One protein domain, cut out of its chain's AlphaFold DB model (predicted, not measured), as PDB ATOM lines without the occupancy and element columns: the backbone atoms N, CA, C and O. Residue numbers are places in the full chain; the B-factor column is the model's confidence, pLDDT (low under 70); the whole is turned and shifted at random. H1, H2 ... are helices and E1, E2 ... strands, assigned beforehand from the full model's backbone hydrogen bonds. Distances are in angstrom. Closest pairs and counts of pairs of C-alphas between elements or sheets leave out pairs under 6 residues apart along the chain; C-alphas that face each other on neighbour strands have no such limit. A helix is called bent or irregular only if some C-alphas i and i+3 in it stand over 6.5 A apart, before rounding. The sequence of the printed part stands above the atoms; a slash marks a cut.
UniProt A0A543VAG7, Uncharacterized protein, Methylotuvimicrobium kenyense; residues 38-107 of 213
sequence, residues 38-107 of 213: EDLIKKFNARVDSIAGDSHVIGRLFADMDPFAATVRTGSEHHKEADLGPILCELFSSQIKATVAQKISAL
ATOM      1  N   GLU A  38      92.544 -27.589  57.958       94.62
ATOM      2  CA  GLU A  38      93.454 -27.243  56.861       94.62
ATOM      3  C   GLU A  38      92.805 -27.474  55.493       94.62
ATOM      4  O   GLU A  38      92.843 -26.598  54.625       94.62
ATOM      5  N   ASP A  39      92.125 -28.608  55.321       94.38
ATOM      6  CA  ASP A  39      91.398 -28.921  54.092       94.38
ATOM      7  C   ASP A  39      90.218 -27.975  53.867       94.38
ATOM      8  O   ASP A  39      89.962 -27.572  52.731       94.38
ATOM      9  N   LEU A  40      89.504 -27.590  54.929       94.12
ATOM     10  CA  LEU A  40      88.429 -26.601  54.837       94.12
ATOM     11  C   LEU A  40      88.959 -25.236  54.404       94.12
ATOM     12  O   LEU A  40      88.385 -24.626  53.502       94.12
ATOM     13  N   ILE A  41      90.070 -24.784  54.989       95.44
ATOM     14  CA  ILE A  41      90.732 -23.533  54.601       95.44
ATOM     15  C   ILE A  41      91.174 -23.608  53.138       95.44
ATOM     16  O   ILE A  41      90.912 -22.687  52.367       95.44
ATOM     17  N   LYS A  42      91.788 -24.719  52.720       95.56
ATOM     18  CA  LYS A  42      92.227 -24.924  51.336       95.56
ATOM     19  C   LYS A  42      91.055 -24.918  50.352       95.56
ATOM     20  O   LYS A  42      91.128 -24.226  49.338       95.56
ATOM     21  N   LYS A  43      89.965 -25.633  50.657       93.94
ATOM     22  CA  LYS A  43      88.733 -25.656  49.845       93.94
ATOM     23  C   LYS A  43      88.100 -24.269  49.755       93.94
ATOM     24  O   LYS A  43      87.715 -23.848  48.666       93.94
ATOM     25  N   PHE A  44      88.032 -23.547  50.871       94.69
ATOM     26  CA  PHE A  44      87.499 -22.189  50.901       94.69
ATOM     27  C   PHE A  44      88.350 -21.229  50.065       94.69
ATOM     28  O   PHE A  44      87.820 -20.514  49.218       94.69
ATOM     29  N   ASN A  45      89.673 -21.262  50.234       95.75
ATOM     30  CA  ASN A  45      90.593 -20.427  49.467       95.75
ATOM     31  C   ASN A  45      90.471 -20.696  47.963       95.75
ATOM     32  O   ASN A  45      90.342 -19.745  47.197       95.75
ATOM     33  N   ALA A  46      90.428 -21.970  47.562       93.88
ATOM     34  CA  ALA A  46      90.231 -22.366  46.169       93.88
ATOM     35  C   ALA A  46      88.877 -21.892  45.614       93.88
ATOM     36  O   ALA A  46      88.793 -21.486  44.457       93.88
ATOM     37  N   ARG A  47      87.817 -21.892  46.435       91.75
ATOM     38  CA  ARG A  47      86.510 -21.351  46.044       91.75
ATOM     39  C   ARG A  47      86.561 -19.837  45.841       91.75
ATOM     40  O   ARG A  47      86.041 -19.369  44.837       91.75
ATOM     41  N   VAL A  48      87.204 -19.091  46.742       92.06
ATOM     42  CA  VAL A  48      87.401 -17.637  46.591       92.06
ATOM     43  C   VAL A  48      88.203 -17.325  45.326       92.06
ATOM     44  O   VAL A  48      87.817 -16.433  44.578       92.06
ATOM     45  N   ASP A  49      89.268 -18.083  45.049       92.12
ATOM     46  CA  ASP A  49      90.058 -17.931  43.818       92.12
ATOM     47  C   ASP A  49      89.238 -18.229  42.563       92.12
ATOM     48  O   ASP A  49      89.307 -17.488  41.587       92.12
ATOM     49  N   SER A  50      88.420 -19.281  42.601       88.75
ATOM     50  CA  SER A  50      87.521 -19.620  41.499       88.75
ATOM     51  C   SER A  50      86.486 -18.529  41.239       88.75
ATOM     52  O   SER A  50      86.158 -18.301  40.083       88.75
ATOM     53  N   ILE A  51      85.962 -17.886  42.284       86.19
ATOM     54  CA  ILE A  51      84.984 -16.800  42.152       86.19
ATOM     55  C   ILE A  51      85.664 -15.538  41.603       86.19
ATOM     56  O   ILE A  51      85.137 -14.913  40.690       86.19
ATOM     57  N   ALA A  52      86.847 -15.187  42.119       85.12
ATOM     58  CA  ALA A  52      87.600 -14.013  41.677       85.12
ATOM     59  C   ALA A  52      88.142 -14.150  40.241       85.12
ATOM     60  O   ALA A  52      88.273 -13.158  39.532       85.12
ATOM     61  N   GLY A  53      88.469 -15.371  39.806       80.31
ATOM     62  CA  GLY A  53      88.957 -15.652  38.452       80.31
ATOM     63  C   GLY A  53      87.864 -15.747  37.381       80.31
ATOM     64  O   GLY A  53      88.184 -15.770  36.191       80.31
ATOM     65  N   ASP A  54      86.586 -15.808  37.768       75.38
ATOM     66  CA  ASP A  54      85.463 -15.936  36.836       75.38
ATOM     67  C   ASP A  54      85.146 -14.554  36.220       75.38
ATOM     68  O   ASP A  54      84.277 -13.823  36.683       75.38
ATOM     69  N   SER A  55      85.861 -14.184  35.148       55.38
ATOM     70  CA  SER A  55      85.790 -12.901  34.399       55.38
ATOM     71  C   SER A  55      84.376 -12.468  33.936       55.38
ATOM     72  O   SER A  55      84.151 -11.346  33.482       55.38
ATOM     73  N   HIS A  56      83.369 -13.330  34.094       57.31
ATOM     74  CA  HIS A  56      81.969 -13.055  33.772       57.31
ATOM     75  C   HIS A  56      81.168 -12.368  34.896       57.31
ATOM     76  O   HIS A  56      79.940 -12.327  34.810       57.31
ATOM     77  N   VAL A  57      81.817 -11.790  35.915       53.69
ATOM     78  CA  VAL A  57      81.165 -11.083  37.043       53.69
ATOM     79  C   VAL A  57      80.110 -10.061  36.595       53.69
ATOM     80  O   VAL A  57      79.034  -9.985  37.183       53.69
ATOM     81  N   ILE A  58      80.343  -9.340  35.494       54.22
ATOM     82  CA  ILE A  58      79.372  -8.363  34.963       54.22
ATOM     83  C   ILE A  58      78.093  -9.048  34.430       54.22
ATOM     84  O   ILE A  58      77.016  -8.457  34.466       54.22
ATOM     85  N   GLY A  59      78.178 -10.301  33.970       52.22
ATOM     86  CA  GLY A  59      77.047 -11.063  33.429       52.22
ATOM     87  C   GLY A  59      76.239 -11.859  34.461       52.22
ATOM     88  O   GLY A  59      75.101 -12.221  34.169       52.22
ATOM     89  N   ARG A  60      76.791 -12.134  35.654       50.78
ATOM     90  CA  ARG A  60      76.154 -12.976  36.692       50.78
ATOM     91  C   ARG A  60      75.427 -12.228  37.807       50.78
ATOM     92  O   ARG A  60      74.737 -12.881  38.578       50.78
ATOM     93  N   LEU A  61      75.461 -10.893  37.833       52.22
ATOM     94  CA  LEU A  61      74.717 -10.042  38.786       52.22
ATOM     95  C   LEU A  61      73.180 -10.262  38.816       52.22
ATOM     96  O   LEU A  61      72.484  -9.569  39.551       52.22
ATOM     97  N   PHE A  62      72.645 -11.198  38.025       51.41
ATOM     98  CA  PHE A  62      71.217 -11.468  37.853       51.41
ATOM     99  C   PHE A  62      70.823 -12.953  37.996       51.41
ATOM    100  O   PHE A  62      69.722 -13.306  37.580       51.41
ATOM    101  N   ALA A  63      71.689 -13.833  38.515       50.84
ATOM    102  CA  ALA A  63      71.357 -15.250  38.694       50.84
ATOM    103  C   ALA A  63      71.175 -15.612  40.178       50.84
ATOM    104  O   ALA A  63      72.063 -15.379  40.994       50.84
ATOM    105  N   ASP A  64      70.013 -16.185  40.491       51.31
ATOM    106  CA  ASP A  64      69.567 -16.545  41.838       51.31
ATOM    107  C   ASP A  64      70.433 -17.658  42.467       51.31
ATOM    108  O   ASP A  64      70.682 -18.692  41.846       51.31
ATOM    109  N   MET A  65      70.798 -17.463  43.740       53.25
ATOM    110  CA  MET A  65      71.615 -18.306  44.635       53.25
ATOM    111  C   MET A  65      73.138 -18.063  44.656       53.25
ATOM    112  O   MET A  65      73.923 -18.885  44.179       53.25
ATOM    113  N   ASP A  66      73.556 -17.020  45.381       57.47
ATOM    114  CA  ASP A  66      74.922 -16.883  45.913       57.47
ATOM    115  C   ASP A  66      74.892 -16.623  47.440       57.47
ATOM    116  O   ASP A  66      74.063 -15.837  47.910       57.47
ATOM    117  N   PRO A  67      75.762 -17.263  48.253       54.78
ATOM    118  CA  PRO A  67      75.892 -16.994  49.693       54.78
ATOM    119  C   PRO A  67      76.309 -15.555  50.062       54.78
ATOM    120  O   PRO A  67      76.234 -15.196  51.239       54.78
ATOM    121  N   PHE A  68      76.742 -14.738  49.102       55.78
ATOM    122  CA  PHE A  68      77.036 -13.311  49.258       55.78
ATOM    123  C   PHE A  68      75.968 -12.399  48.629       55.78
ATOM    124  O   PHE A  68      76.209 -11.200  48.442       55.78
ATOM    125  N   ALA A  69      74.780 -12.938  48.330       55.00
ATOM    126  CA  ALA A  69      73.640 -12.152  47.880       55.00
ATOM    127  C   ALA A  69      73.313 -11.037  48.883       55.00
ATOM    128  O   ALA A  69      72.971 -11.278  50.044       55.00
ATOM    129  N   ALA A  70      73.419  -9.792  48.424       55.09
ATOM    130  CA  ALA A  70      72.973  -8.626  49.159       55.09
ATOM    131  C   ALA A  70      71.623  -8.188  48.590       55.09
ATOM    132  O   ALA A  70      71.474  -7.926  47.394       55.09
ATOM    133  N   THR A  71      70.612  -8.073  49.450       54.34
ATOM    134  CA  THR A  71      69.322  -7.514  49.047       54.34
ATOM    135  C   THR A  71      69.500  -6.015  48.815       54.34
ATOM    136  O   THR A  71      69.617  -5.235  49.764       54.34
ATOM    137  N   VAL A  72      69.529  -5.578  47.556       55.34
ATOM    138  CA  VAL A  72      69.594  -4.151  47.240       55.34
ATOM    139  C   VAL A  72      68.164  -3.631  47.192       55.34
ATOM    140  O   VAL A  72      67.398  -3.916  46.272       55.34
ATOM    141  N   ARG A  73      67.777  -2.843  48.201       45.06
ATOM    142  CA  ARG A  73      66.525  -2.078  48.151       45.06
ATOM    143  C   ARG A  73      66.663  -0.959  47.124       45.06
ATOM    144  O   ARG A  73      67.021   0.168  47.453       45.06
ATOM    145  N   THR A  74      66.352  -1.262  45.873       47.56
ATOM    146  CA  THR A  74      65.968  -0.236  44.907       47.56
ATOM    147  C   THR A  74      64.594   0.292  45.320       47.56
ATOM    148  O   THR A  74      63.735  -0.498  45.686       47.56
ATOM    149  N   GLY A  75      64.370   1.610  45.313       47.12
ATOM    150  CA  GLY A  75      63.114   2.250  45.754       47.12
ATOM    151  C   GLY A  75      61.851   1.913  44.936       47.12
ATOM    152  O   GLY A  75      60.869   2.642  45.014       47.12
ATOM    153  N   SER A  76      61.880   0.846  44.139       53.97
ATOM    154  CA  SER A  76      60.755   0.242  43.429       53.97
ATOM    155  C   SER A  76      60.266  -1.003  44.182       53.97
ATOM    156  O   SER A  76      61.049  -1.688  44.833       53.97
ATOM    157  N   GLU A  77      58.978  -1.337  44.068       57.22
ATOM    158  CA  GLU A  77      58.324  -2.479  44.748       57.22
ATOM    159  C   GLU A  77      58.911  -3.870  44.422       57.22
ATOM    160  O   GLU A  77      58.496  -4.875  44.996       57.22
ATOM    161  N   HIS A  78      59.902  -3.954  43.534       55.50
ATOM    162  CA  HIS A  78      60.612  -5.187  43.216       55.50
ATOM    163  C   HIS A  78      61.971  -5.190  43.912       55.50
ATOM    164  O   HIS A  78      62.917  -4.545  43.455       55.50
ATOM    165  N   HIS A  79      62.072  -5.932  45.014       54.47
ATOM    166  CA  HIS A  79      63.361  -6.288  45.595       54.47
ATOM    167  C   HIS A  79      64.157  -7.089  44.562       54.47
ATOM    168  O   HIS A  79      63.747  -8.178  44.173       54.47
ATOM    169  N   LYS A  80      65.267  -6.523  44.083       62.31
ATOM    170  CA  LYS A  80      66.259  -7.255  43.298       62.31
ATOM    171  C   LYS A  80      67.397  -7.634  44.233       62.31
ATOM    172  O   LYS A  80      68.007  -6.765  44.859       62.31
ATOM    173  N   GLU A  81      67.650  -8.926  44.356       62.69
ATOM    174  CA  GLU A  81      68.852  -9.426  45.012       62.69
ATOM    175  C   GLU A  81      70.013  -9.275  44.031       62.69
ATOM    176  O   GLU A  81      69.891  -9.622  42.858       62.69
ATOM    177  N   ALA A  82      71.104  -8.666  44.489       67.06
ATOM    178  CA  ALA A  82      72.328  -8.566  43.716       67.06
ATOM    179  C   ALA A  82      73.400  -9.365  44.447       67.06
ATOM    180  O   ALA A  82      73.685  -9.122  45.622       67.06
ATOM    181  N   ASP A  83      73.999 -10.315  43.746       68.81
ATOM    182  CA  ASP A  83      75.146 -11.038  44.259       68.81
ATOM    183  C   ASP A  83      76.405 -10.165  44.181       68.81
ATOM    184  O   ASP A  83      76.918  -9.862  43.104       68.81
ATOM    185  N   LEU A  84      76.891  -9.732  45.347       79.62
ATOM    186  CA  LEU A  84      78.129  -8.959  45.462       79.62
ATOM    187  C   LEU A  84      79.346  -9.851  45.722       79.62
ATOM    188  O   LEU A  84      80.465  -9.338  45.761       79.62
ATOM    189  N   GLY A  85      79.157 -11.160  45.895       81.81
ATOM    190  CA  GLY A  85      80.205 -12.130  46.194       81.81
ATOM    191  C   GLY A  85      81.390 -12.051  45.253       81.81
ATOM    192  O   GLY A  85      82.509 -11.872  45.733       81.81
ATOM    193  N   PRO A  86      81.180 -12.083  43.928       83.69
ATOM    194  CA  PRO A  86      82.274 -11.989  42.979       83.69
ATOM    195  C   PRO A  86      83.083 -10.698  43.097       83.69
ATOM    196  O   PRO A  86      84.308 -10.754  43.180       83.69
ATOM    197  N   ILE A  87      82.412  -9.547  43.215       83.81
ATOM    198  CA  ILE A  87      83.073  -8.241  43.370       83.81
ATOM    199  C   ILE A  87      83.873  -8.200  44.681       83.81
ATOM    200  O   ILE A  87      85.006  -7.720  44.716       83.81
ATOM    201  N   LEU A  88      83.305  -8.717  45.773       86.56
ATOM    202  CA  LEU A  88      83.970  -8.765  47.074       86.56
ATOM    203  C   LEU A  88      85.161  -9.728  47.074       86.56
ATOM    204  O   LEU A  88      86.206  -9.401  47.634       86.56
ATOM    205  N   CYS A  89      85.032 -10.893  46.440       88.19
ATOM    206  CA  CYS A  89      86.126 -11.840  46.268       88.19
ATOM    207  C   CYS A  89      87.241 -11.260  45.396       88.19
ATOM    208  O   CYS A  89      88.404 -11.477  45.715       88.19
ATOM    209  N   GLU A  90      86.923 -10.496  44.353       87.88
ATOM    210  CA  GLU A  90      87.920  -9.841  43.505       87.88
ATOM    211  C   GLU A  90      88.677  -8.741  44.269       87.88
ATOM    212  O   GLU A  90      89.907  -8.759  44.336       87.88
ATOM    213  N   LEU A  91      87.954  -7.822  44.920       91.19
ATOM    214  CA  LEU A  91      88.551  -6.671  45.607       91.19
ATOM    215  C   LEU A  91      89.226  -7.027  46.940       91.19
ATOM    216  O   LEU A  91      90.211  -6.395  47.321       91.19
ATOM    217  N   PHE A  92      88.699  -8.020  47.664       94.88
ATOM    218  CA  PHE A  92      89.093  -8.333  49.043       94.88
ATOM    219  C   PHE A  92      89.452  -9.812  49.262       94.88
ATOM    220  O   PHE A  92      89.360 -10.310  50.388       94.88
ATOM    221  N   SER A  93      89.882 -10.531  48.216       93.81
ATOM    222  CA  SER A  93      90.257 -11.960  48.285       93.81
ATOM    223  C   SER A  93      91.135 -12.284  49.496       93.81
ATOM    224  O   SER A  93      90.824 -13.181  50.280       93.81
ATOM    225  N   SER A  94      92.227 -11.538  49.672       95.94
ATOM    226  CA  SER A  94      93.196 -11.767  50.747       95.94
ATOM    227  C   SER A  94      92.587 -11.601  52.146       95.94
ATOM    228  O   SER A  94      92.782 -12.468  53.001       95.94
ATOM    229  N   GLN A  95      91.798 -10.545  52.377       96.94
ATOM    230  CA  GLN A  95      91.166 -10.272  53.668       96.94
ATOM    231  C   GLN A  95      90.079 -11.303  53.988       96.94
ATOM    232  O   GLN A  95      89.988 -11.759  55.131       96.94
ATOM    233  N   ILE A  96      89.287 -11.707  52.987       95.00
ATOM    234  CA  ILE A  96      88.243 -12.729  53.138       95.00
ATOM    235  C   ILE A  96      88.875 -14.067  53.535       95.00
ATOM    236  O   ILE A  96      88.477 -14.655  54.542       95.00
ATOM    237  N   LYS A  97      89.904 -14.517  52.804       96.94
ATOM    238  CA  LYS A  97      90.624 -15.763  53.108       96.94
ATOM    239  C   LYS A  97      91.239 -15.744  54.504       96.94
ATOM    240  O   LYS A  97      91.054 -16.695  55.258       96.94
ATOM    241  N   ALA A  98      91.916 -14.656  54.878       97.69
ATOM    242  CA  ALA A  98      92.530 -14.523  56.199       97.69
ATOM    243  C   ALA A  98      91.486 -14.563  57.329       97.69
ATOM    244  O   ALA A  98      91.650 -15.299  58.302       97.69
ATOM    245  N   THR A  99      90.381 -13.827  57.174       97.25
ATOM    246  CA  THR A  99      89.306 -13.764  58.175       97.25
ATOM    247  C   THR A  99      88.636 -15.122  58.357       97.25
ATOM    248  O   THR A  99      88.412 -15.564  59.485       97.25
ATOM    249  N   VAL A 100      88.319 -15.814  57.261       95.25
ATOM    250  CA  VAL A 100      87.676 -17.130  57.328       95.25
ATOM    251  C   VAL A 100      88.632 -18.184  57.876       95.25
ATOM    252  O   VAL A 100      88.222 -18.958  58.737       95.25
ATOM    253  N   ALA A 101      89.909 -18.169  57.485       96.44
ATOM    254  CA  ALA A 101      90.914 -19.051  58.071       96.44
ATOM    255  C   ALA A 101      91.046 -18.846  59.587       96.44
ATOM    256  O   ALA A 101      91.062 -19.819  60.338       96.44
ATOM    257  N   GLN A 102      91.053 -17.595  60.063       97.38
ATOM    258  CA  GLN A 102      91.058 -17.296  61.495       97.38
ATOM    259  C   GLN A 102      89.808 -17.847  62.198       97.38
ATOM    260  O   GLN A 102      89.922 -18.459  63.262       97.38
ATOM    261  N   LYS A 103      88.620 -17.675  61.600       96.19
ATOM    262  CA  LYS A 103      87.367 -18.201  62.158       96.19
ATOM    263  C   LYS A 103      87.353 -19.729  62.209       96.19
ATOM    264  O   LYS A 103      86.988 -20.268  63.245       96.19
ATOM    265  N   ILE A 104      87.781 -20.416  61.147       94.75
ATOM    266  CA  ILE A 104      87.862 -21.887  61.100       94.75
ATOM    267  C   ILE A 104      88.832 -22.403  62.167       94.75
ATOM    268  O   ILE A 104      88.506 -23.335  62.905       94.75
ATOM    269  N   SER A 105      89.997 -21.767  62.305       94.44
ATOM    270  CA  SER A 105      90.981 -22.118  63.332       94.44
ATOM    271  C   SER A 105      90.417 -21.975  64.747       94.44
ATOM    272  O   SER A 105      90.684 -22.834  65.590       94.44
ATOM    273  N   ALA A 106      89.581 -20.958  64.981       96.38
ATOM    274  CA  ALA A 106      88.933 -20.695  66.264       96.38
ATOM    275  C   ALA A 106      87.757 -21.637  66.601       96.38
ATOM    276  O   ALA A 106      87.302 -21.634  67.744       96.38
ATOM    277  N   LEU A 107      87.252 -22.446  65.659       94.62
ATOM    278  CA  LEU A 107      86.168 -23.391  65.948       94.62
ATOM    279  C   LEU A 107      86.651 -24.533  66.858       94.62
ATOM    280  O   LEU A 107      87.697 -25.139  66.622       94.62
TER     281      LEU A 107
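What this domain is: This is residues 38 to 107 of the 213 residues of an uncharacterized protein of Methylotuvimicrobium kenyense (UniProt A0A543VAG7). A thin two-stranded hairpin, E1 and E2, reaches toward one end of an elongated shape, and two helices side by side, H1 and H3, run opposite ways at the other end. The very short helix H2 lies near the place where H3 meets the hairpin, and H3 is sharply kinked near residue 92. The printed part has 70 residues, with three named helices and two named strands in the order H1, H2, E1, E2, H3; the sheet, order E1 - E2, is antiparallel and the class is mostly helix. The whole is loose, with a radius of gyration of the C-alphas of 14.0 A, and spans 44 by 27 by 18 A.

How they stand to each other: Look first at the hairpin of E1, residues 69 to 72, and E2, residues 80 to 83, antiparallel neighbours at 142 degrees. There you find N 70 and O 82 at 2.9 A and N 82 and O 70 at 3.0 A, within hydrogen-bond range. Going on from E2, a tight link of 1 residue brings you to H3, residues 85 to 106; the closest C-alphas of E1 and H3, those of Ala 69 and Gly 85, are 6.8 A apart. H3 is irregular, with C-alphas 91 and 94 at 8.6 A, and has a kink of 97 degrees near residue 92. H1, residues 38 to 52, touches H3, closest at the C-alphas of Ala 52 and Glu 90, 4.6 A apart. Their lines stand at a shallow tilt of 9 degrees, opposite ways, though the line of H3 is a rough one. H1 is apart from E1 and E2. H2, residues 57 to 60, is close to H3 but not clearly touching it, and the closest C-alphas, those of Val 57 and Pro 86, are 6.1 A apart. In H1 every O i to N i+4 pair is within hydrogen-bond range, in H3 16 of 18 are, and H2 is too short for such a pair.

Where its parts are: Find C-alpha 69 at (73.640, -12.152, 47.880), where E1 begins; it is 9.0 A long, and E2 is 9.7 A. H3 runs 23.5 A to C-alpha 106 at (88.933, -20.695, 66.264). H1 starts at C-alpha 38, at (93.454, -27.243, 56.861), and is 21.0 A long; H2 is 5.4 A.

The domain as a whole: The two C-alphas farthest apart, those of Glu 38 and Ser 76, are 44.8 A from each other. The printed part has no cut and no long link. In the B-factor column, residues 55 to 83 are under 70, and the mean pLDDT of the printed part is 76.5.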